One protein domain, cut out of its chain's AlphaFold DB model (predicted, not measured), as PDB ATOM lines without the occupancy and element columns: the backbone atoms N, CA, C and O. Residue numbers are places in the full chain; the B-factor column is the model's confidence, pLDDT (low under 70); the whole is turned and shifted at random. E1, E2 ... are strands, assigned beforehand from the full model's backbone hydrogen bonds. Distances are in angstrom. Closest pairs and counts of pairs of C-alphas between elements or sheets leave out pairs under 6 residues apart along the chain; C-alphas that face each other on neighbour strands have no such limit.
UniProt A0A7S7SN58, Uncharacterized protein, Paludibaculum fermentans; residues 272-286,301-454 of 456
ATOM      1  N   ILE A 272      30.982 -21.377 -20.546       83.00
ATOM      2  CA  ILE A 272      30.194 -22.025 -21.595       83.00
ATOM      3  C   ILE A 272      28.819 -21.360 -21.618       83.00
ATOM      4  O   ILE A 272      28.094 -21.448 -20.631       83.00
ATOM      5  N   LEU A 273      28.446 -20.718 -22.725       81.38
ATOM      6  CA  LEU A 273      27.054 -20.318 -22.961       81.38
ATOM      7  C   LEU A 273      26.367 -21.383 -23.809       81.38
ATOM      8  O   LEU A 273      26.835 -21.700 -24.900       81.38
ATOM      9  N   LEU A 274      25.247 -21.905 -23.342       82.69
ATOM     10  CA  LEU A 274      24.361 -22.762 -24.116       82.69
ATOM     11  C   LEU A 274      23.292 -21.885 -24.756       82.69
ATOM     12  O   LEU A 274      22.595 -21.161 -24.045       82.69
ATOM     13  N   ALA A 275      23.164 -21.957 -26.081       77.81
ATOM     14  CA  ALA A 275      22.104 -21.238 -26.768       77.81
ATOM     15  C   ALA A 275      20.728 -21.719 -26.292       77.81
ATOM     16  O   ALA A 275      20.507 -22.919 -26.104       77.81
ATOM     17  N   ASP A 276      19.795 -20.781 -26.118       73.12
ATOM     18  CA  ASP A 276      18.412 -21.104 -25.767       73.12
ATOM     19  C   ASP A 276      17.750 -21.817 -26.960       73.12
ATOM     20  O   ASP A 276      17.371 -21.209 -27.961       73.12
ATOM     21  N   SER A 277      17.682 -23.146 -26.888       59.34
ATOM     22  CA  SER A 277      17.348 -24.037 -28.008       59.34
ATOM     23  C   SER A 277      15.846 -24.176 -28.279       59.34
ATOM     24  O   SER A 277      15.432 -25.086 -28.999       59.34
ATOM     25  N   ARG A 278      15.011 -23.265 -27.759       55.94
ATOM     26  CA  ARG A 278      13.538 -23.366 -27.821       55.94
ATOM     27  C   ARG A 278      12.957 -23.463 -29.238       55.94
ATOM     28  O   ARG A 278      11.817 -23.885 -29.370       55.94
ATOM     29  N   ASN A 279      13.736 -23.158 -30.282       53.31
ATOM     30  CA  ASN A 279      13.318 -23.219 -31.687       53.31
ATOM     31  C   ASN A 279      14.281 -24.032 -32.582       53.31
ATOM     32  O   ASN A 279      14.584 -23.614 -33.701       53.31
ATOM     33  N   ALA A 280      14.803 -25.173 -32.116       53.22
ATOM     34  CA  ALA A 280      15.665 -26.033 -32.936       53.22
ATOM     35  C   ALA A 280      14.911 -26.584 -34.172       53.22
ATOM     36  O   ALA A 280      14.202 -27.588 -34.103       53.22
ATOM     37  N   ALA A 281      15.049 -25.908 -35.315       54.03
ATOM     38  CA  ALA A 281      14.473 -26.339 -36.584       54.03
ATOM     39  C   ALA A 281      15.136 -27.634 -37.088       54.03
ATOM     40  O   ALA A 281      16.350 -27.821 -36.983       54.03
ATOM     41  N   LYS A 282      14.328 -28.531 -37.664       52.34
ATOM     42  CA  LYS A 282      14.784 -29.808 -38.226       52.34
ATOM     43  C   LYS A 282      15.579 -29.564 -39.513       52.34
ATOM     44  O   LYS A 282      15.035 -29.046 -40.482       52.34
ATOM     45  N   LEU A 283      16.843 -29.990 -39.535       53.09
ATOM     46  CA  LEU A 283      17.697 -29.931 -40.723       53.09
ATOM     47  C   LEU A 283      17.095 -30.766 -41.865       53.09
ATOM     48  O   LEU A 283      16.930 -31.978 -41.728       53.09
ATOM     49  N   SER A 284      16.824 -30.139 -43.009       52.72
ATOM     50  CA  SER A 284      16.499 -30.832 -44.261       52.72
ATOM     51  C   SER A 284      17.638 -30.638 -45.260       52.72
ATOM     52  O   SER A 284      17.635 -29.667 -46.009       52.72
ATOM     53  N   ILE A 285      18.642 -31.516 -45.256       55.69
ATOM     54  CA  ILE A 285      19.780 -31.407 -46.185       55.69
ATOM     55  C   ILE A 285      19.280 -31.623 -47.626       55.69
ATOM     56  O   ILE A 285      18.508 -32.559 -47.854       55.69
ATOM     57  N   PRO A 286      19.720 -30.816 -48.609       53.78
ATOM     58  CA  PRO A 286      19.449 -31.090 -50.014       53.78
ATOM     59  C   PRO A 286      20.099 -32.423 -50.406       53.78
ATOM     60  O   PRO A 286      21.319 -32.573 -50.358       53.78
ATOM     61  N   PRO A 301      14.115 -25.161 -51.131       55.00
ATOM     62  CA  PRO A 301      14.311 -24.119 -50.137       55.00
ATOM     63  C   PRO A 301      15.656 -24.337 -49.426       55.00
ATOM     64  O   PRO A 301      16.048 -25.492 -49.220       55.00
ATOM     65  N   PRO A 302      16.382 -23.258 -49.083       58.28
ATOM     66  CA  PRO A 302      17.648 -23.367 -48.376       58.28
ATOM     67  C   PRO A 302      17.438 -24.152 -47.083       58.28
ATOM     68  O   PRO A 302      16.468 -23.937 -46.351       58.28
ATOM     69  N   SER A 303      18.341 -25.088 -46.806       77.62
ATOM     70  CA  SER A 303      18.275 -25.899 -45.598       77.62
ATOM     71  C   SER A 303      18.753 -25.055 -44.420       77.62
ATOM     72  O   SER A 303      19.959 -24.968 -44.166       77.62
ATOM     73  N   VAL A 304      17.815 -24.382 -43.754       87.06
ATOM     74  CA  VAL A 304      18.096 -23.545 -42.585       87.06
ATOM     75  C   VAL A 304      18.198 -24.422 -41.337       87.06
ATOM     76  O   VAL A 304      17.287 -25.182 -41.014       87.06
ATOM     77  N   LEU A 305      19.313 -24.303 -40.626       90.75
ATOM     78  CA  LEU A 305      19.611 -24.952 -39.357       90.75
ATOM     79  C   LEU A 305      19.707 -23.885 -38.269       90.75
ATOM     80  O   LEU A 305      20.634 -23.076 -38.284       90.75
ATOM     81  N   ALA A 306      18.779 -23.890 -37.316       92.62
ATOM     82  CA  ALA A 306      18.865 -23.007 -36.156       92.62
ATOM     83  C   ALA A 306      20.102 -23.341 -35.305       92.62
ATOM     84  O   ALA A 306      20.437 -24.515 -35.111       92.62
ATOM     85  N   PHE A 307      20.769 -22.312 -34.777       93.19
ATOM     86  CA  PHE A 307      21.891 -22.504 -33.865       93.19
ATOM     87  C   PHE A 307      21.386 -23.106 -32.549       93.19
ATOM     88  O   PHE A 307      20.562 -22.526 -31.848       93.19
ATOM     89  N   SER A 308      21.891 -24.288 -32.227       91.44
ATOM     90  CA  SER A 308      21.618 -25.042 -30.991       91.44
ATOM     91  C   SER A 308      22.907 -25.393 -30.250       91.44
ATOM     92  O   SER A 308      22.906 -26.163 -29.294       91.44
ATOM     93  N   GLY A 309      24.019 -24.852 -30.741       92.12
ATOM     94  CA  GLY A 309      25.340 -25.071 -30.216       92.12
ATOM     95  C   GLY A 309      25.615 -24.323 -28.918       92.12
ATOM     96  O   GLY A 309      24.733 -23.845 -28.201       92.12
ATOM     97  N   LEU A 310      26.902 -24.206 -28.635       94.25
ATOM     98  CA  LEU A 310      27.407 -23.574 -27.428       94.25
ATOM     99  C   LEU A 310      28.539 -22.608 -27.760       94.25
ATOM    100  O   LEU A 310      29.243 -22.778 -28.756       94.25
ATOM    101  N   TYR A 311      28.714 -21.594 -26.924       95.25
ATOM    102  CA  TYR A 311      29.827 -20.665 -27.009       95.25
ATOM    103  C   TYR A 311      30.854 -20.989 -25.942       95.25
ATOM    104  O   TYR A 311      30.527 -21.105 -24.763       95.25
ATOM    105  N   TRP A 312      32.107 -21.094 -26.357       94.81
ATOM    106  CA  TRP A 312      33.257 -21.137 -25.474       94.81
ATOM    107  C   TRP A 312      33.837 -19.742 -25.359       94.81
ATOM    108  O   TRP A 312      34.225 -19.149 -26.364       94.81
ATOM    109  N   ILE A 313      33.930 -19.246 -24.131       93.75
ATOM    110  CA  ILE A 313      34.647 -18.022 -23.796       93.75
ATOM    111  C   ILE A 313      35.839 -18.446 -22.959       93.75
ATOM    112  O   ILE A 313      35.681 -18.926 -21.838       93.75
ATOM    113  N   LEU A 314      37.032 -18.328 -23.527       91.12
ATOM    114  CA  LEU A 314      38.244 -18.890 -22.955       91.12
ATOM    115  C   LEU A 314      39.270 -17.790 -22.716       91.12
ATOM    116  O   LEU A 314      39.473 -16.899 -23.539       91.12
ATOM    117  N   SER A 315      39.962 -17.897 -21.588       87.12
ATOM    118  CA  SER A 315      41.203 -17.171 -21.359       87.12
ATOM    119  C   SER A 315      42.378 -18.085 -21.737       87.12
ATOM    120  O   SER A 315      42.490 -19.198 -21.205       87.12
ATOM    121  N   PRO A 316      43.270 -17.652 -22.644       80.06
ATOM    122  CA  PRO A 316      44.522 -18.331 -22.940       80.06
ATOM    123  C   PRO A 316      45.275 -18.674 -21.646       80.06
ATOM    124  O   PRO A 316      45.262 -17.878 -20.707       80.06
ATOM    125  N   PRO A 317      45.951 -19.833 -21.583       82.50
ATOM    126  CA  PRO A 317      46.280 -20.730 -22.696       82.50
ATOM    127  C   PRO A 317      45.210 -21.790 -23.017       82.50
ATOM    128  O   PRO A 317      45.458 -22.668 -23.845       82.50
ATOM    129  N   HIS A 318      44.041 -21.745 -22.377       81.62
ATOM    130  CA  HIS A 318      43.021 -22.779 -22.526       81.62
ATOM    131  C   HIS A 318      42.470 -22.830 -23.956       81.62
ATOM    132  O   HIS A 318      42.044 -21.822 -24.514       81.62
ATOM    133  N   ARG A 319      42.472 -24.030 -24.550       83.88
ATOM    134  CA  ARG A 319      41.866 -24.317 -25.868       83.88
ATOM    135  C   ARG A 319      40.507 -25.007 -25.775       83.88
ATOM    136  O   ARG A 319      39.852 -25.217 -26.787       83.88
ATOM    137  N   ARG A 320      40.127 -25.392 -24.562       86.69
ATOM    138  CA  ARG A 320      38.855 -26.009 -24.206       86.69
ATOM    139  C   ARG A 320      38.429 -25.472 -22.841       86.69
ATOM    140  O   ARG A 320      39.319 -25.138 -22.050       86.69
ATOM    141  N   PRO A 321      37.125 -25.400 -22.552       87.06
ATOM    142  CA  PRO A 321      36.650 -25.108 -21.211       87.06
ATOM    143  C   PRO A 321      37.245 -26.101 -20.208       87.06
ATOM    144  O   PRO A 321      37.423 -27.284 -20.516       87.06
ATOM    145  N   SER A 322      37.593 -25.615 -19.018       81.38
ATOM    146  CA  SER A 322      37.985 -26.482 -17.906       81.38
ATOM    147  C   SER A 322      36.778 -27.291 -17.412       81.38
ATOM    148  O   SER A 322      35.633 -26.907 -17.643       81.38
ATOM    149  N   ALA A 323      37.008 -28.399 -16.699       80.75
ATOM    150  CA  ALA A 323      35.912 -29.161 -16.082       80.75
ATOM    151  C   ALA A 323      35.121 -28.326 -15.051       80.75
ATOM    152  O   ALA A 323      33.959 -28.606 -14.786       80.75
ATOM    153  N   SER A 324      35.745 -27.279 -14.506       78.50
ATOM    154  CA  SER A 324      35.154 -26.294 -13.597       78.50
ATOM    155  C   SER A 324      34.554 -25.073 -14.313       78.50
ATOM    156  O   SER A 324      34.268 -24.069 -13.662       78.50
ATOM    157  N   ALA A 325      34.429 -25.095 -15.644       86.25
ATOM    158  CA  ALA A 325      33.893 -23.968 -16.396       86.25
ATOM    159  C   ALA A 325      32.440 -23.686 -16.000       86.25
ATOM    160  O   ALA A 325      31.614 -24.596 -15.908       86.25
ATOM    161  N   LYS A 326      32.112 -22.407 -15.794       87.44
ATOM    162  CA  LYS A 326      30.746 -22.012 -15.447       87.44
ATOM    163  C   LYS A 326      29.865 -22.073 -16.689       87.44
ATOM    164  O   LYS A 326      30.211 -21.516 -17.733       87.44
ATOM    165  N   VAL A 327      28.734 -22.752 -16.555       88.81
ATOM    166  CA  VAL A 327      27.750 -22.928 -17.622       88.81
ATOM    167  C   VAL A 327      26.620 -21.920 -17.434       88.81
ATOM    168  O   VAL A 327      26.089 -21.767 -16.336       88.81
ATOM    169  N   PHE A 328      26.263 -21.234 -18.511       86.50
ATOM    170  CA  PHE A 328      25.210 -20.232 -18.574       86.50
ATOM    171  C   PHE A 328      24.218 -20.624 -19.676       86.50
ATOM    172  O   PHE A 328      24.632 -21.074 -20.742       86.50
ATOM    173  N   HIS A 329      22.919 -20.447 -19.442       86.38
ATOM    174  CA  HIS A 329      21.861 -20.742 -20.416       86.38
ATOM    175  C   HIS A 329      21.275 -19.434 -20.957       86.38
ATOM    176  O   HIS A 329      20.191 -19.025 -20.549       86.38
ATOM    177  N   ASP A 330      22.031 -18.741 -21.807       84.50
ATOM    178  CA  ASP A 330      21.642 -17.443 -22.367       84.50
ATOM    179  C   ASP A 330      22.361 -17.186 -23.707       84.50
ATOM    180  O   ASP A 330      23.228 -17.949 -24.141       84.50
ATOM    181  N   SER A 331      22.000 -16.094 -24.372       84.00
ATOM    182  CA  SER A 331      22.598 -15.612 -25.612       84.00
ATOM    183  C   SER A 331      23.789 -14.677 -25.346       84.00
ATOM    184  O   SER A 331      23.726 -13.845 -24.437       84.00
ATOM    185  N   PRO A 332      24.841 -14.692 -26.191       88.81
ATOM    186  CA  PRO A 332      25.900 -13.677 -26.158       88.81
ATOM    187  C   PRO A 332      25.405 -12.237 -26.354       88.81
ATOM    188  O   PRO A 332      26.134 -11.290 -26.085       88.81
ATOM    189  N   VAL A 333      24.179 -12.052 -26.845       89.94
ATOM    190  CA  VAL A 333      23.546 -10.730 -26.964       89.94
ATOM    191  C   VAL A 333      23.132 -10.177 -25.592       89.94
ATOM    192  O   VAL A 333      23.195  -8.964 -25.384       89.94
ATOM    193  N   SER A 334      22.759 -11.052 -24.653       85.19
ATOM    194  CA  SER A 334      22.316 -10.704 -23.296       85.19
ATOM    195  C   SER A 334      23.468 -10.647 -22.286       85.19
ATOM    196  O   SER A 334      23.314 -10.078 -21.208       85.19
ATOM    197  N   TYR A 335      24.621 -11.243 -22.613       85.00
ATOM    198  CA  TYR A 335      25.722 -11.448 -21.673       85.00
ATOM    199  C   TYR A 335      27.055 -10.928 -22.211       85.00
ATOM    200  O   TYR A 335      27.405 -11.141 -23.368       85.00
ATOM    201  N   SER A 336      27.846 -10.286 -21.351       86.00
ATOM    202  CA  SER A 336      29.167  -9.769 -21.712       86.00
ATOM    203  C   SER A 336      30.220 -10.296 -20.749       86.00
ATOM    204  O   SER A 336      30.120 -10.100 -19.539       86.00
ATOM    205  N   PHE A 337      31.243 -10.952 -21.285       88.44
ATOM    206  CA  PHE A 337      32.383 -11.437 -20.517       88.44
ATOM    207  C   PHE A 337      33.553 -10.483 -20.685       88.44
ATOM    208  O   PHE A 337      33.838 -10.024 -21.789       88.44
ATOM    209  N   THR A 338      34.262 -10.223 -19.594       87.31
ATOM    210  CA  THR A 338      35.497  -9.439 -19.607       87.31
ATOM    211  C   THR A 338      36.583 -10.260 -18.928       87.31
ATOM    212  O   THR A 338      36.354 -10.816 -17.856       87.31
ATOM    213  N   ALA A 339      37.748 -10.382 -19.559       84.94
ATOM    214  CA  ALA A 339      38.908 -10.997 -18.936       84.94
ATOM    215  C   ALA A 339      39.388 -10.122 -17.777       84.94
ATOM    216  O   ALA A 339      39.521  -8.903 -17.918       84.94
ATOM    217  N   GLY A 340      39.716 -10.767 -16.658       78.06
ATOM    218  CA  GLY A 340      40.493 -10.142 -15.592       78.06
ATOM    219  C   GLY A 340      41.871  -9.671 -16.083       78.06
ATOM    220  O   GLY A 340      42.336 -10.069 -17.153       78.06
ATOM    221  N   HIS A 341      42.496  -8.791 -15.295       65.69
ATOM    222  CA  HIS A 341      43.809  -8.149 -15.489       65.69
ATOM    223  C   HIS A 341      44.597  -8.538 -16.759       65.69
ATOM    224  O   HIS A 341      45.308  -9.538 -16.794       65.69
ATOM    225  N   HIS A 342      44.510  -7.680 -17.785       64.62
ATOM    226  CA  HIS A 342      45.320  -7.689 -19.018       64.62
ATOM    227  C   HIS A 342      45.297  -8.978 -19.866       64.62
ATOM    228  O   HIS A 342      46.071  -9.091 -20.820       64.62
ATOM    229  N   GLY A 343      44.400  -9.924 -19.576       74.56
ATOM    230  CA  GLY A 343      44.187 -11.104 -20.407       74.56
ATOM    231  C   GLY A 343      43.472 -10.768 -21.717       74.56
ATOM    232  O   GLY A 343      42.645  -9.857 -21.775       74.56
ATOM    233  N   PHE A 344      43.771 -11.522 -22.775       86.00
ATOM    234  CA  PHE A 344      42.921 -11.550 -23.963       86.00
ATOM    235  C   PHE A 344      41.885 -12.668 -23.831       86.00
ATOM    236  O   PHE A 344      42.153 -13.686 -23.198       86.00
ATOM    237  N   LEU A 345      40.699 -12.479 -24.395       89.75
ATOM    238  CA  LEU A 345      39.671 -13.507 -24.496       89.75
ATOM    239  C   LEU A 345      39.678 -14.097 -25.897       89.75
ATOM    240  O   LEU A 345      39.862 -13.394 -26.890       89.75
ATOM    241  N   THR A 346      39.434 -15.397 -25.974       92.50
ATOM    242  CA  THR A 346      39.004 -16.042 -27.206       92.50
ATOM    243  C   THR A 346      37.551 -16.453 -27.050       92.50
ATOM    244  O   THR A 346      37.103 -16.852 -25.975       92.50
ATOM    245  N   MET A 347      36.795 -16.312 -28.131       94.75
ATOM    246  CA  MET A 347      35.395 -16.695 -28.174       94.75
ATOM    247  C   MET A 347      35.174 -17.573 -29.399       94.75
ATOM    248  O   MET A 347      35.648 -17.258 -30.491       94.75
ATOM    249  N   GLN A 348      34.499 -18.699 -29.203       96.31
ATOM    250  CA  GLN A 348      34.189 -19.653 -30.260       96.31
ATOM    251  C   GLN A 348      32.748 -20.109 -30.122       96.31
ATOM    252  O   GLN A 348      32.301 -20.342 -29.005       96.31
ATOM    253  N   ALA A 349      32.043 -20.301 -31.228       96.62
ATOM    254  CA  ALA A 349      30.769 -21.005 -31.230       96.62
ATOM    255  C   ALA A 349      30.933 -22.378 -31.869       96.62
ATOM    256  O   ALA A 349      31.571 -22.499 -32.911       96.62
ATOM    257  N   HIS A 350      30.339 -23.398 -31.264       95.38
ATOM    258  CA  HIS A 350      30.449 -24.788 -31.690       95.38
ATOM    259  C   HIS A 350      29.062 -25.334 -31.997       95.38
ATOM    260  O   HIS A 350      28.236 -25.435 -31.093       95.38
ATOM    261  N   GLN A 351      28.816 -25.707 -33.253       95.19
ATOM    262  CA  GLN A 351      27.587 -26.361 -33.697       95.19
ATOM    263  C   GLN A 351      27.899 -27.773 -34.190       95.19
ATOM    264  O   GLN A 351      28.614 -27.947 -35.178       95.19
ATOM    265  N   GLN A 352      27.311 -28.778 -33.541       94.00
ATOM    266  CA  GLN A 352      27.291 -30.149 -34.046       94.00
ATOM    267  C   GLN A 352      26.140 -30.319 -35.042       94.00
ATOM    268  O   GLN A 352      25.030 -29.835 -34.811       94.00
ATOM    269  N   LEU A 353      26.399 -31.002 -36.150       92.69
ATOM    270  CA  LEU A 353      25.397 -31.371 -37.138       92.69
ATOM    271  C   LEU A 353      24.838 -32.765 -36.806       92.69
ATOM    272  O   LEU A 353      25.588 -33.631 -36.357       92.69
ATOM    273  N   PRO A 354      23.538 -33.011 -37.041       88.88
ATOM    274  CA  PRO A 354      22.927 -34.318 -36.788       88.88
ATOM    275  C   PRO A 354      23.449 -35.412 -37.733       88.88
ATOM    276  O   PRO A 354      23.347 -36.596 -37.425       88.88
ATOM    277  N   SER A 355      23.996 -35.025 -38.885       89.94
ATOM    278  CA  SER A 355      24.599 -35.920 -39.869       89.94
ATOM    279  C   SER A 355      25.755 -35.218 -40.572       89.94
ATOM    280  O   SER A 355      25.717 -33.999 -40.754       89.94
ATOM    281  N   ALA A 356      26.750 -35.991 -41.006       92.44
ATOM    282  CA  ALA A 356      27.862 -35.470 -41.790       92.44
ATOM    283  C   ALA A 356      27.374 -34.877 -43.126       92.44
ATOM    284  O   ALA A 356      26.488 -35.431 -43.780       92.44
ATOM    285  N   VAL A 357      27.962 -33.751 -43.525       93.56
ATOM    286  CA  VAL A 357      27.652 -33.012 -44.754       93.56
ATOM    287  C   VAL A 357      28.861 -33.062 -45.684       93.56
ATOM    288  O   VAL A 357      29.984 -32.802 -45.258       93.56
ATOM    289  N   ASP A 358      28.636 -33.377 -46.961       94.75
ATOM    290  CA  ASP A 358      29.661 -33.254 -48.004       94.75
ATOM    291  C   ASP A 358      29.762 -31.777 -48.431       94.75
ATOM    292  O   ASP A 358      28.796 -31.252 -48.993       94.75
ATOM    293  N   PRO A 359      30.899 -31.085 -48.221       95.19
ATOM    294  CA  PRO A 359      31.044 -29.675 -48.590       95.19
ATOM    295  C   PRO A 359      30.823 -29.421 -50.086       95.19
ATOM    296  O   PRO A 359      30.481 -28.310 -50.485       95.19
ATOM    297  N   ARG A 360      30.945 -30.441 -50.944       94.56
ATOM    298  CA  ARG A 360      30.710 -30.313 -52.386       94.56
ATOM    299  C   ARG A 360      29.239 -30.116 -52.747       94.56
ATOM    300  O   ARG A 360      29.000 -29.715 -53.887       94.56
ATOM    301  N   CYS A 361      28.284 -30.334 -51.834       91.88
ATOM    302  CA  CYS A 361      26.854 -30.071 -52.066       91.88
ATOM    303  C   CYS A 361      26.553 -28.604 -52.378       91.88
ATOM    304  O   CYS A 361      25.554 -28.277 -53.022       91.88
ATOM    305  N   CYS A 362      27.404 -27.720 -51.868       94.12
ATOM    306  CA  CYS A 362      27.005 -26.374 -51.539       94.12
ATOM    307  C   CYS A 362      28.038 -25.373 -52.075       94.12
ATOM    308  O   CYS A 362      29.227 -25.671 -52.170       94.12
ATOM    309  N   SER A 363      27.567 -24.212 -52.524       95.44
ATOM    310  CA  SER A 363      28.396 -23.129 -53.067       95.44
ATOM    311  C   SER A 363      28.834 -22.147 -51.980       95.44
ATOM    312  O   SER A 363      29.912 -21.558 -52.065       95.44
ATOM    313  N   ALA A 364      28.017 -21.989 -50.941       96.75
ATOM    314  CA  ALA A 364      28.295 -21.132 -49.802       96.75
ATOM    315  C   ALA A 364      27.591 -21.642 -48.539       96.75
ATOM    316  O   ALA A 364      26.620 -22.402 -48.602       96.75
ATOM    317  N   LEU A 365      28.087 -21.177 -47.399       97.19
ATOM    318  CA  LEU A 365      27.448 -21.271 -46.099       97.19
ATOM    319  C   LEU A 365      27.068 -19.858 -45.652       97.19
ATOM    320  O   LEU A 365      27.934 -19.004 -45.461       97.19
ATOM    321  N   GLU A 366      25.776 -19.613 -45.502       97.62
ATOM    322  CA  GLU A 366      25.250 -18.369 -44.953       97.62
ATOM    323  C   GLU A 366      25.063 -18.512 -43.445       97.62
ATOM    324  O   GLU A 366      24.530 -19.509 -42.958       97.62
ATOM    325  N   VAL A 367      25.537 -17.519 -42.699       97.81
ATOM    326  CA  VAL A 367      25.443 -17.446 -41.243       97.81
ATOM    327  C   VAL A 367      24.629 -16.211 -40.897       97.81
ATOM    328  O   VAL A 367      25.091 -15.084 -41.089       97.81
ATOM    329  N   THR A 368      23.425 -16.425 -40.379       97.19
ATOM    330  CA  THR A 368      22.590 -15.351 -39.842       97.19
ATOM    331  C   THR A 368      23.047 -15.048 -38.428       97.19
ATOM    332  O   THR A 368      23.085 -15.942 -37.576       97.19
ATOM    333  N   ILE A 369      23.393 -13.792 -38.171       96.88
ATOM    334  CA  ILE A 369      23.850 -13.315 -36.871       96.88
ATOM    335  C   ILE A 369      22.972 -12.178 -36.370       96.88
ATOM    336  O   ILE A 369      22.430 -11.401 -37.151       96.88
ATOM    337  N   GLU A 370      22.901 -12.053 -35.054       95.88
ATOM    338  CA  GLU A 370      22.327 -10.907 -34.366       95.88
ATOM    339  C   GLU A 370      23.385 -10.283 -33.474       95.88
ATOM    340  O   GLU A 370      24.095 -10.982 -32.750       95.88
ATOM    341  N   THR A 371      23.504  -8.963 -33.518       95.31
ATOM    342  CA  THR A 371      24.534  -8.247 -32.778       95.31
ATOM    343  C   THR A 371      23.970  -7.027 -32.078       95.31
ATOM    344  O   THR A 371      23.313  -6.183 -32.680       95.31
ATOM    345  N   THR A 372      24.278  -6.908 -30.792       94.75
ATOM    346  CA  THR A 372      24.110  -5.671 -30.016       94.75
ATOM    347  C   THR A 372      25.460  -5.029 -29.723       94.75
ATOM    348  O   THR A 372      25.571  -4.162 -28.858       94.75
ATOM    349  N   ASP A 373      26.512  -5.459 -30.429       90.31
ATOM    350  CA  ASP A 373      27.851  -4.944 -30.215       90.31
ATOM    351  C   ASP A 373      27.939  -3.469 -30.648       90.31
ATOM    352  O   ASP A 373      27.732  -3.158 -31.826       90.31
ATOM    353  N   PRO A 374      28.262  -2.540 -29.726       87.69
ATOM    354  CA  PRO A 374      28.292  -1.113 -30.031       87.69
ATOM    355  C   PRO A 374      29.500  -0.699 -30.884       87.69
ATOM    356  O   PRO A 374      29.560   0.443 -31.330       87.69
ATOM    357  N   MET A 375      30.489  -1.580 -31.080       87.38
ATOM    358  CA  MET A 375      31.721  -1.265 -31.805       87.38
ATOM    359  C   MET A 375      31.700  -1.893 -33.205       87.38
ATOM    360  O   MET A 375      32.105  -3.055 -33.357       87.38
ATOM    361  N   PRO A 376      31.286  -1.146 -34.247       80.81
ATOM    362  CA  PRO A 376      31.253  -1.671 -35.607       80.81
ATOM    363  C   PRO A 376      32.654  -2.099 -36.050       80.81
ATOM    364  O   PRO A 376      33.657  -1.503 -35.657       80.81
ATOM    365  N   GLN A 377      32.730  -3.154 -36.864       84.06
ATOM    366  CA  GLN A 377      33.976  -3.687 -37.435       84.06
ATOM    367  C   GLN A 377      35.040  -4.173 -36.426       84.06
ATOM    368  O   GLN A 377      36.133  -4.560 -36.842       84.06
ATOM    369  N   SER A 378      34.742  -4.196 -35.121       90.56
ATOM    370  CA  SER A 378      35.663  -4.708 -34.091       90.56
ATOM    371  C   SER A 378      35.645  -6.236 -33.962       90.56
ATOM    372  O   SER A 378      36.544  -6.819 -33.356       90.56
ATOM    373  N   VAL A 379      34.642  -6.881 -34.562       94.81
ATOM    374  CA  VAL A 379      34.436  -8.329 -34.542       94.81
ATOM    375  C   VAL A 379      34.463  -8.852 -35.972       94.81
ATOM    376  O   VAL A 379      33.779  -8.328 -36.855       94.81
ATOM    377  N   ALA A 380      35.242  -9.905 -36.200       96.69
ATOM    378  CA  ALA A 380      35.188 -10.685 -37.426       96.69
ATOM    379  C   ALA A 380      34.968 -12.167 -37.111       96.69
ATOM    380  O   ALA A 380      35.487 -12.673 -36.120       96.69
ATOM    381  N   LEU A 381      34.199 -12.850 -37.949       97.75
ATOM    382  CA  LEU A 381      33.873 -14.262 -37.812       97.75
ATOM    383  C   LEU A 381      34.666 -15.061 -38.843       97.75
ATOM    384  O   LEU A 381      34.669 -14.714 -40.023       97.75
ATOM    385  N   ASP A 382      35.342 -16.107 -38.384       98.25
ATOM    386  CA  ASP A 382      36.007 -17.108 -39.215       98.25
ATOM    387  C   ASP A 382      35.254 -18.429 -39.081       98.25
ATOM    388  O   ASP A 382      35.081 -18.935 -37.971       98.25
ATOM    389  N   VAL A 383      34.761 -18.958 -40.198       98.25
ATOM    390  CA  VAL A 383      33.979 -20.197 -40.196       98.25
ATOM    391  C   VAL A 383      34.885 -21.363 -40.536       98.25
ATOM    392  O   VAL A 383      35.479 -21.408 -41.610       98.25
ATOM    393  N   VAL A 384      34.956 -22.334 -39.632       97.56
ATOM    394  CA  VAL A 384      35.806 -23.513 -39.749       97.56
ATOM    395  C   VAL A 384      34.947 -24.771 -39.756       97.56
ATOM    396  O   VAL A 384      34.208 -25.045 -38.811       97.56
ATOM    397  N   LEU A 385      35.079 -25.562 -40.816       97.00
ATOM    398  CA  LEU A 385      34.468 -26.881 -40.950       97.00
ATOM    399  C   LEU A 385      35.439 -27.951 -40.441       97.00
ATOM    400  O   LEU A 385      36.641 -27.876 -40.719       97.00
ATOM    401  N   THR A 386      34.945 -28.936 -39.692       96.12
ATOM    402  CA  THR A 386      35.780 -30.032 -39.178       96.12
ATOM    403  C   THR A 386      34.976 -31.306 -38.921       96.12
ATOM    404  O   THR A 386      33.744 -31.279 -38.897       96.12
ATOM    405  N   THR A 387      35.691 -32.414 -38.735       91.56
ATOM    406  CA  THR A 387      35.140 -33.746 -38.478       91.56
ATOM    407  C   THR A 387      35.639 -34.229 -37.119       91.56
ATOM    408  O   THR A 387      36.844 -34.394 -36.954       91.56
ATOM    409  N   SER A 388      34.749 -34.525 -36.168       78.12
ATOM    410  CA  SER A 388      35.104 -35.042 -34.827       78.12
ATOM    411  C   SER A 388      35.840 -34.063 -33.878       78.12
ATOM    412  O   SER A 388      36.300 -32.987 -34.252       78.12
ATOM    413  N   GLU A 389      35.929 -34.446 -32.597       66.31
ATOM    414  CA  GLU A 389      36.611 -33.711 -31.510       66.31
ATOM    415  C   GLU A 389      38.094 -34.040 -31.350       66.31
ATOM    416  O   GLU A 389      38.790 -33.440 -30.523       66.31
ATOM    417  N   VAL A 390      38.592 -35.010 -32.115       71.12
ATOM    418  CA  VAL A 390      39.947 -35.521 -31.936       71.12
ATOM    419  C   VAL A 390      40.964 -34.430 -32.276       71.12
ATOM    420  O   VAL A 390      40.897 -33.772 -33.317       71.12
ATOM    421  N   HIS A 391      41.933 -34.235 -31.377       59.97
ATOM    422  CA  HIS A 391      43.094 -33.393 -31.644       59.97
ATOM    423  C   HIS A 391      43.738 -33.852 -32.960       59.97
ATOM    424  O   HIS A 391      44.129 -35.008 -33.055       59.97
ATOM    425  N   GLN A 392      43.873 -32.934 -33.928       70.31
ATOM    426  CA  GLN A 392      44.364 -33.155 -35.306       70.31
ATOM    427  C   GLN A 392      43.320 -33.575 -36.353       70.31
ATOM    428  O   GLN A 392      43.700 -33.917 -37.471       70.31
ATOM    429  N   ALA A 393      42.024 -33.479 -36.053       81.31
ATOM    430  CA  ALA A 393      41.007 -33.551 -37.097       81.31
ATOM    431  C   ALA A 393      41.312 -32.560 -38.240       81.31
ATOM    432  O   ALA A 393      41.752 -31.432 -37.972       81.31
ATOM    433  N   PRO A 394      41.077 -32.940 -39.507       89.62
ATOM    434  CA  PRO A 394      41.226 -32.017 -40.617       89.62
ATOM    435  C   PRO A 394      40.261 -30.833 -40.435       89.62
ATOM    436  O   PRO A 394      39.106 -30.987 -40.021       89.62
ATOM    437  N   ARG A 395      40.762 -29.619 -40.686       94.19
ATOM    438  CA  ARG A 395      40.014 -28.361 -40.538       94.19
ATOM    439  C   ARG A 395      40.096 -27.573 -41.834       94.19
ATOM    440  O   ARG A 395      41.177 -27.447 -42.404       94.19
ATOM    441  N   GLN A 396      38.977 -26.996 -42.254       96.12
ATOM    442  CA  GLN A 396      38.912 -26.113 -43.413       96.12
ATOM    443  C   GLN A 396      38.254 -24.793 -43.019       96.12
ATOM    444  O   GLN A 396      37.073 -24.766 -42.682       96.12
ATOM    445  N   SER A 397      39.014 -23.698 -43.065       97.38
ATOM    446  CA  SER A 397      38.447 -22.349 -42.937       97.38
ATOM    447  C   SER A 397      37.783 -21.945 -44.257       97.38
ATOM    448  O   SER A 397      38.334 -22.177 -45.335       97.38
ATOM    449  N   LEU A 398      36.601 -21.338 -44.163       98.00
ATOM    450  CA  LEU A 398      35.868 -20.732 -45.277       98.00
ATOM    451  C   LEU A 398      36.159 -19.227 -45.420       98.00
ATOM    452  O   LEU A 398      35.541 -18.542 -46.234       98.00
ATOM    453  N   GLY A 399      37.098 -18.704 -44.629       96.94
ATOM    454  CA  GLY A 399      37.499 -17.304 -44.630       96.94
ATOM    455  C   GLY A 399      36.881 -16.482 -43.500       96.94
ATOM    456  O   GLY A 399      36.116 -16.969 -42.671       96.94
ATOM    457  N   VAL A 400      37.253 -15.202 -43.479       97.75
ATOM    458  CA  VAL A 400      36.962 -14.263 -42.390       97.75
ATOM    459  C   VAL A 400      36.077 -13.134 -42.903       97.75
ATOM    460  O   VAL A 400      36.424 -12.497 -43.897       97.75
ATOM    461  N   GLN A 401      34.989 -12.825 -42.200       97.38
ATOM    462  CA  GLN A 401      34.124 -11.682 -42.514       97.38
ATOM    463  C   GLN A 401      33.890 -10.796 -41.302       97.38
ATOM    464  O   GLN A 401      33.742 -11.278 -40.183       97.38
ATOM    465  N   ARG A 402      33.869  -9.480 -41.520       96.19
ATOM    466  CA  ARG A 402      33.613  -8.497 -40.461       96.19
ATOM    467  C   ARG A 402      32.119  -8.331 -40.232       96.19
ATOM    468  O   ARG A 402      31.344  -8.310 -41.182       96.19
ATOM    469  N   VAL A 403      31.748  -8.132 -38.974       94.94
ATOM    470  CA  VAL A 403      30.387  -7.759 -38.586       94.94
ATOM    471  C   VAL A 403      30.196  -6.261 -38.851       94.94
ATOM    472  O   VAL A 403      30.999  -5.439 -38.400       94.94
ATOM    473  N   ALA A 404      29.163  -5.909 -39.622       88.38
ATOM    474  CA  ALA A 404      28.965  -4.550 -40.133       88.38
ATOM    475  C   ALA A 404      28.590  -3.532 -39.037       88.38
ATOM    476  O   ALA A 404      29.088  -2.407 -39.051       88.38
ATOM    477  N   GLY A 405      27.762  -3.929 -38.071       88.50
ATOM    478  CA  GLY A 405      27.252  -3.069 -36.999       88.50
ATOM    479  C   GLY A 405      26.101  -3.745 -36.249       88.50
ATOM    480  O   GLY A 405      25.858  -4.920 -36.511       88.50
ATOM    481  N   PRO A 406      25.411  -3.048 -35.331       92.75
ATOM    482  CA  PRO A 406      24.288  -3.595 -34.568       92.75
ATOM    483  C   PRO A 406      23.115  -4.018 -35.468       92.75
ATOM    484  O   PRO A 406      22.874  -3.397 -36.502       92.75
ATOM    485  N   GLY A 407      22.352  -5.021 -35.037       93.75
ATOM    486  CA  GLY A 407      21.191  -5.562 -35.743       93.75
ATOM    487  C   GLY A 407      21.393  -6.988 -36.255       93.75
ATOM    488  O   GLY A 407      22.347  -7.679 -35.896       93.75
ATOM    489  N   GLU A 408      20.457  -7.438 -37.084       96.06
ATOM    490  CA  GLU A 408      20.530  -8.731 -37.758       96.06
ATOM    491  C   GLU A 408      21.268  -8.592 -39.094       96.06
ATOM    492  O   GLU A 408      21.070  -7.628 -39.835       96.06
ATOM    493  N   SER A 409      22.147  -9.543 -39.409       95.81
ATOM    494  CA  SER A 409      22.844  -9.574 -40.697       95.81
ATOM    495  C   SER A 409      23.168 -10.999 -41.134       95.81
ATOM    496  O   SER A 409      23.293 -11.905 -40.312       95.81
ATOM    497  N   VAL A 410      23.309 -11.195 -42.445       97.38
ATOM    498  CA  VAL A 410      23.678 -12.481 -43.044       97.38
ATOM    499  C   VAL A 410      25.086 -12.371 -43.612       97.38
ATOM    500  O   VAL A 410      25.355 -11.533 -44.472       97.38
ATOM    501  N   LEU A 411      25.987 -13.223 -43.128       97.69
ATOM    502  CA  LEU A 411      27.355 -13.340 -43.625       97.69
ATOM    503  C   LEU A 411      27.467 -14.564 -44.530       97.69
ATOM    504  O   LEU A 411      27.027 -15.649 -44.157       97.69
ATOM    505  N   ARG A 412      28.068 -14.416 -45.713       97.88
ATOM    506  CA  ARG A 412      28.074 -15.466 -46.744       97.88
ATOM    507  C   ARG A 412      29.476 -15.985 -47.017       97.88
ATOM    508  O   ARG A 412      30.236 -15.337 -47.729       97.88
ATOM    509  N   PHE A 413      29.802 -17.168 -46.517       98.19
ATOM    510  CA  PHE A 413      31.129 -17.768 -46.636       98.19
ATOM    511  C   PHE A 413      31.189 -18.726 -47.834       98.19
ATOM    512  O   PHE A 413      30.485 -19.740 -47.829       98.19
ATOM    513  N   PRO A 414      31.984 -18.437 -48.879       97.81
ATOM    514  CA  PRO A 414      32.073 -19.306 -50.045       97.81
ATOM    515  C   PRO A 414      32.722 -20.644 -49.676       97.81
ATOM    516  O   PRO A 414      33.742 -20.685 -48.989       97.81
ATOM    517  N   ILE A 415      32.150 -21.743 -50.168       96.94
ATOM    518  CA  ILE A 415      32.745 -23.070 -50.016       96.94
ATOM    519  C   ILE A 415      33.664 -23.317 -51.223       96.94
ATOM    520  O   ILE A 415      33.199 -23.242 -52.364       96.94
ATOM    521  N   PRO A 416      34.964 -23.604 -51.012       96.12
ATOM    522  CA  PRO A 416      35.900 -23.883 -52.095       96.12
ATOM    523  C   PRO A 416      35.415 -24.991 -53.033       96.12
ATOM    524  O   PRO A 416      34.874 -26.006 -52.596       96.12
ATOM    525  N   VAL A 417      35.676 -24.822 -54.333       93.88
ATOM    526  CA  VAL A 417      35.330 -25.814 -55.369       93.88
ATOM    527  C   VAL A 417      35.999 -27.165 -55.094       93.88
ATOM    528  O   VAL A 417      35.386 -28.212 -55.308       93.88
ATOM    529  N   HIS A 418      37.224 -27.121 -54.568       94.94
ATOM    530  CA  HIS A 418      38.015 -28.273 -54.149       94.94
ATOM    531  C   HIS A 418      38.214 -28.217 -52.627       94.94
ATOM    532  O   HIS A 418      39.212 -27.659 -52.166       94.94
ATOM    533  N   PRO A 419      37.240 -28.700 -51.833       95.25
ATOM    534  CA  PRO A 419      37.376 -28.724 -50.385       95.25
ATOM    535  C   PRO A 419      38.510 -29.668 -49.975       95.25
ATOM    536  O   PRO A 419      38.753 -30.686 -50.617       95.25
ATOM    537  N   THR A 420      39.208 -29.317 -48.898       95.62
ATOM    538  CA  THR A 420      40.295 -30.126 -48.329       95.62
ATOM    539  C   THR A 420      39.779 -31.238 -47.418       95.62
ATOM    540  O   THR A 420      40.561 -32.075 -46.979       95.62
ATOM    541  N   ILE A 421      38.483 -31.217 -47.091       95.56
ATOM    542  CA  ILE A 421      37.800 -32.234 -46.288       95.56
ATOM    543  C   ILE A 421      36.682 -32.885 -47.103       95.56
ATOM    544  O   ILE A 421      35.962 -32.197 -47.828       95.56
ATOM    545  N   ASP A 422      36.516 -34.199 -46.963       94.44
ATOM    546  CA  ASP A 422      35.496 -34.955 -47.705       94.44
ATOM    547  C   ASP A 422      34.096 -34.820 -47.098       94.44
ATOM    548  O   ASP A 422      33.089 -34.884 -47.800       94.44
ATOM    549  N   SER A 423      34.023 -34.650 -45.777       94.69
ATOM    550  CA  SER A 423      32.778 -34.436 -45.040       94.69
ATOM    551  C   SER A 423      33.046 -33.739 -43.707       94.69
ATOM    552  O   SER A 423      34.150 -33.826 -43.171       94.69
ATOM    553  N   PHE A 424      32.046 -33.052 -43.158       95.69
ATOM    554  CA  PHE A 424      32.115 -32.424 -41.837       95.69
ATOM    555  C   PHE A 424      30.818 -32.646 -41.068       95.69
ATOM    556  O   PHE A 424      29.732 -32.639 -41.642       95.69
ATOM    557  N   ASP A 425      30.924 -32.820 -39.759       94.62
ATOM    558  CA  ASP A 425      29.794 -32.951 -38.836       94.62
ATOM    559  C   ASP A 425      29.766 -31.811 -37.809       94.62
ATOM    560  O   ASP A 425      28.959 -31.813 -36.877       94.62
ATOM    561  N   ARG A 426      30.645 -30.817 -37.976       95.50
ATOM    562  CA  ARG A 426      30.792 -29.706 -37.047       95.50
ATOM    563  C   ARG A 426      31.160 -28.408 -37.747       95.50
ATOM    564  O   ARG A 426      32.007 -28.374 -38.640       95.50
ATOM    565  N   ILE A 427      30.549 -27.329 -37.266       97.06
ATOM    566  CA  ILE A 427      30.851 -25.951 -37.647       97.06
ATOM    567  C   ILE A 427      31.375 -25.230 -36.406       97.06
ATOM    568  O   ILE A 427      30.713 -25.207 -35.366       97.06
ATOM    569  N   ILE A 428      32.563 -24.642 -36.518       97.00
ATOM    570  CA  ILE A 428      33.159 -23.790 -35.489       97.00
ATOM    571  C   ILE A 428      33.203 -22.366 -36.035       97.00
ATOM    572  O   ILE A 428      33.730 -22.146 -37.124       97.00
ATOM    573  N   ILE A 429      32.667 -21.403 -35.291       97.69
ATOM    574  CA  ILE A 429      32.850 -19.979 -35.586       97.69
ATOM    575  C   ILE A 429      33.870 -19.411 -34.610       97.69
ATOM    576  O   ILE A 429      33.581 -19.286 -33.421       97.69
ATOM    577  N   ASP A 430      35.041 -19.045 -35.119       96.56
ATOM    578  CA  ASP A 430      36.086 -18.369 -34.359       96.56
ATOM    579  C   ASP A 430      35.858 -16.850 -34.413       96.56
ATOM    580  O   ASP A 430      35.885 -16.232 -35.482       96.56
ATOM    581  N   PHE A 431      35.642 -16.227 -33.252       96.44
ATOM    582  CA  PHE A 431      35.456 -14.782 -33.143       96.44
ATOM    583  C   PHE A 431      36.823 -14.107 -33.041       96.44
ATOM    584  O   PHE A 431      37.521 -14.190 -32.027       96.44
ATOM    585  N   ARG A 432      37.212 -13.399 -34.098       94.94
ATOM    586  CA  ARG A 432      38.416 -12.569 -34.137       94.94
ATOM    587  C   ARG A 432      38.088 -11.196 -33.557       94.94
ATOM    588  O   ARG A 432      37.524 -10.338 -34.238       94.94
ATOM    589  N   LEU A 433      38.435 -11.019 -32.287       92.81
ATOM    590  CA  LEU A 433      38.238  -9.781 -31.533       92.81
ATOM    591  C   LEU A 433      39.405  -8.823 -31.814       92.81
ATOM    592  O   LEU A 433      40.559  -9.139 -31.522       92.81
ATOM    593  N   GLY A 434      39.119  -7.675 -32.424       86.31
ATOM    594  CA  GLY A 434      40.115  -6.678 -32.817       86.31
ATOM    595  C   GLY A 434      40.179  -5.456 -31.897       86.31
ATOM    596  O   GLY A 434      39.277  -5.176 -31.107       86.31
ATOM    597  N   GLY A 435      41.254  -4.676 -32.045       81.12
ATOM    598  CA  GLY A 435      41.391  -3.357 -31.420       81.12
ATOM    599  C   GLY A 435      41.419  -3.396 -29.890       81.12
ATOM    600  O   GLY A 435      42.055  -4.257 -29.293       81.12
ATOM    601  N   GLN A 436      40.730  -2.447 -29.251       77.19
ATOM    602  CA  GLN A 436      40.675  -2.317 -27.786       77.19
ATOM    603  C   GLN A 436      39.812  -3.392 -27.097       77.19
ATOM    604  O   GLN A 436      39.764  -3.431 -25.873       77.19
ATOM    605  N   ARG A 437      39.145  -4.273 -27.858       80.62
ATOM    606  CA  ARG A 437      38.211  -5.292 -27.350       80.62
ATOM    607  C   ARG A 437      38.877  -6.641 -27.053       80.62
ATOM    608  O   ARG A 437      38.196  -7.598 -26.715       80.62
ATOM    609  N   PHE A 438      40.204  -6.749 -27.128       83.50
ATOM    610  CA  PHE A 438      40.883  -8.034 -26.910       83.50
ATOM    611  C   PHE A 438      40.570  -8.674 -25.546       83.50
ATOM    612  O   PHE A 438      40.681  -9.886 -25.421       83.50
ATOM    613  N   ASN A 439      40.159  -7.896 -24.541       88.19
ATOM    614  CA  ASN A 439      39.801  -8.363 -23.202       88.19
ATOM    615  C   ASN A 439      38.288  -8.529 -22.965       88.19
ATOM    616  O   ASN A 439      37.901  -8.786 -21.828       88.19
ATOM    617  N   ARG A 440      37.419  -8.375 -23.971       90.94
ATOM    618  CA  ARG A 440      35.955  -8.437 -23.805       90.94
ATOM    619  C   ARG A 440      35.305  -9.277 -24.903       90.94
ATOM    620  O   ARG A 440      35.691  -9.172 -26.061       90.94
ATOM    621  N   SER A 441      34.308 -10.092 -24.562       92.69
ATOM    622  CA  SER A 441      33.565 -10.886 -25.544       92.69
ATOM    623  C   SER A 441      32.814 -10.004 -26.548       92.69
ATOM    624  O   SER A 441      32.492  -8.840 -26.283       92.69
ATOM    625  N   ALA A 442      32.530 -10.575 -27.717       94.38
ATOM    626  CA  ALA A 442      31.636  -9.968 -28.692       94.38
ATOM    627  C   ALA A 442      30.181 -10.187 -28.269       94.38
ATOM    628  O   ALA A 442      29.812 -11.303 -27.896       94.38
ATOM    629  N   ASN A 443      29.348  -9.153 -28.390       94.75
ATOM    630  CA  ASN A 443      27.905  -9.281 -28.169       94.75
ATOM    631  C   ASN A 443      27.210  -9.687 -29.479       94.75
ATOM    632  O   ASN A 443      26.416  -8.935 -30.047       94.75
ATOM    633  N   VAL A 444      27.592 -10.854 -30.002       95.44
ATOM    634  CA  VAL A 444      27.166 -11.364 -31.311       95.44
ATOM    635  C   VAL A 444      26.685 -12.805 -31.149       95.44
ATOM    636  O   VAL A 444      27.466 -13.696 -30.811       95.44
ATOM    637  N   ALA A 445      25.401 -13.034 -31.402       95.75
ATOM    638  CA  ALA A 445      24.780 -14.350 -31.426       95.75
ATOM    639  C   ALA A 445      24.645 -14.868 -32.858       95.75
ATOM    640  O   ALA A 445      24.448 -14.115 -33.807       95.75
ATOM    641  N   ILE A 446      24.714 -16.185 -33.001       96.50
ATOM    642  CA  ILE A 446      24.442 -16.897 -34.245       96.50
ATOM    643  C   ILE A 446      23.000 -17.361 -34.142       96.50
ATOM    644  O   ILE A 446      22.623 -17.991 -33.155       96.50
ATOM    645  N   ARG A 447      22.190 -17.032 -35.143       95.25
ATOM    646  CA  ARG A 447      20.778 -17.411 -35.203       95.25
ATOM    647  C   ARG A 447      20.592 -18.692 -35.998       95.25
ATOM    648  O   ARG A 447      19.939 -19.622 -35.524       95.25
ATOM    649  N   SER A 448      21.206 -18.773 -37.173       95.12
ATOM    650  CA  SER A 448      21.061 -19.932 -38.048       95.12
ATOM    651  C   SER A 448      22.185 -20.059 -39.066       95.12
ATOM    652  O   SER A 448      22.879 -19.096 -39.385       95.12
ATOM    653  N   PHE A 449      22.297 -21.260 -39.618       96.06
ATOM    654  CA  PHE A 449      23.112 -21.591 -40.774       96.06
ATOM    655  C   PHE A 449      22.206 -21.948 -41.947       96.06
ATOM    656  O   PHE A 449      21.237 -22.679 -41.762       96.06
ATOM    657  N   ALA A 450      22.531 -21.496 -43.151       95.38
ATOM    658  CA  ALA A 450      21.860 -21.918 -44.371       95.38
ATOM    659  C   ALA A 450      22.895 -22.390 -45.396       95.38
ATOM    660  O   ALA A 450      23.840 -21.676 -45.733       95.38
ATOM    661  N   PHE A 451      22.721 -23.612 -45.891       94.12
ATOM    662  CA  PHE A 451      23.565 -24.143 -46.956       94.12
ATOM    663  C   PHE A 451      22.988 -23.743 -48.312       94.12
ATOM    664  O   PHE A 451      21.846 -24.080 -48.627       94.12
ATOM    665  N   VAL A 452      23.786 -23.037 -49.113       94.12
ATOM    666  CA  VAL A 452      23.385 -22.585 -50.449       94.12
ATOM    667  C   VAL A 452      23.767 -23.663 -51.467       94.12
ATOM    668  O   VAL A 452      24.960 -23.945 -51.607       94.12
ATOM    669  N   PRO A 453      22.815 -24.279 -52.194       91.50
ATOM    670  CA  PRO A 453      23.125 -25.287 -53.208       91.50
ATOM    671  C   PRO A 453      24.017 -24.744 -54.336       91.50
ATOM    672  O   PRO A 453      24.078 -23.539 -54.592       91.50
ATOM    673  N   LYS A 454      24.720 -25.630 -55.046       86.56
ATOM    674  CA  LYS A 454      25.407 -25.260 -56.296       86.56
ATOM    675  C   LYS A 454      24.390 -25.104 -57.435       86.56
ATOM    676  O   LYS A 454      23.557 -25.984 -57.627       86.56
TER     677      LYS A 454
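This is residues 272 to 286 and 301 to 454 of the 456 residues of an uncharacterized protein of Paludibaculum fermentans (UniProt A0A7S7SN58). Two strongly twisted sheets lie partly face to face as a sandwich, their strands crossed at 44 degrees: a larger sheet in the order E4 E1 E3 E5 E10 E7 E8 and a smaller one in the order E2 E11 E6 E9. The end of the larger sheet made by E3, E1 and E4 runs on past the smaller sheet, while E8 and E9 come near each other at the edges of the two. The printed part has 169 residues, with no named helix and eleven named strands, E1 to E11 in order along the chain; the larger sheet is mixed, the smaller antiparallel. The class is all strand, with under half of the residues, 81 of 169, in named strands. The whole is compact, with a radius of gyration of the C-alphas of 15.6 A and spans of 47 by 35 by 31 A.

E1, residues 272 to 274, is antiparallel to E3, residues 310 to 314, with N 273 and O 311 2.9 A apart. Edge strand E4, residues 326 to 328, is parallel to E1, with N 328 and O 272 2.8 A apart. E3 is antiparallel to E5, residues 346 to 357, with N 312 and O 348 2.8 A apart. E5 is antiparallel to E10, residues 424 to 433, with N 351 and O 427 2.9 A apart. E10 is antiparallel to E7, residues 379 to 386, with N 384 and O 428 2.8 A apart. E7 and edge strand E8, residues 395 to 402, form a hairpin, with N 398 and O 383 2.8 A apart. In the smaller sheet, edge strand E2, residues 303 to 306, is antiparallel to E11, residues 444 to 453, with N 305 and O 449 2.8 A apart. E11 is antiparallel to E6, residues 362 to 371, with N 450 and O 366 2.8 A apart. E6 is antiparallel to edge strand E9, residues 407 to 414, with N 367 and O 411 2.8 A apart. The closest C-alphas of E8 and E9, those of Leu 398 and Phe 413, are 5.8 A apart. E5 and E11 are only just apart, at 8.1 A.

E1 begins with C-alpha 272 at (30.194, -22.025, -21.595). E5, the longest strand by residues, spans 26.9 A and bends by 96 degrees at residue 354. E6 spans 26.2 A and E10 25.6 A. E11 spans 26.3 A, bends by 56 degrees at residue 447 and ends with C-alpha 453 at (23.125, -25.287, -53.208).

The two C-alphas farthest apart, those of Pro 301 and His 341, are 48.2 A apart. Residues 287 to 300 are not printed; C-alphas 286 and 301 are 8.7 A apart across this cut. The links E3 to E4 and E4 to E5 are long. Mean pLDDT of the printed part is 87.8; residues 277 to 286, 301 to 302, 341 to 342, 389 and 391 are under 70.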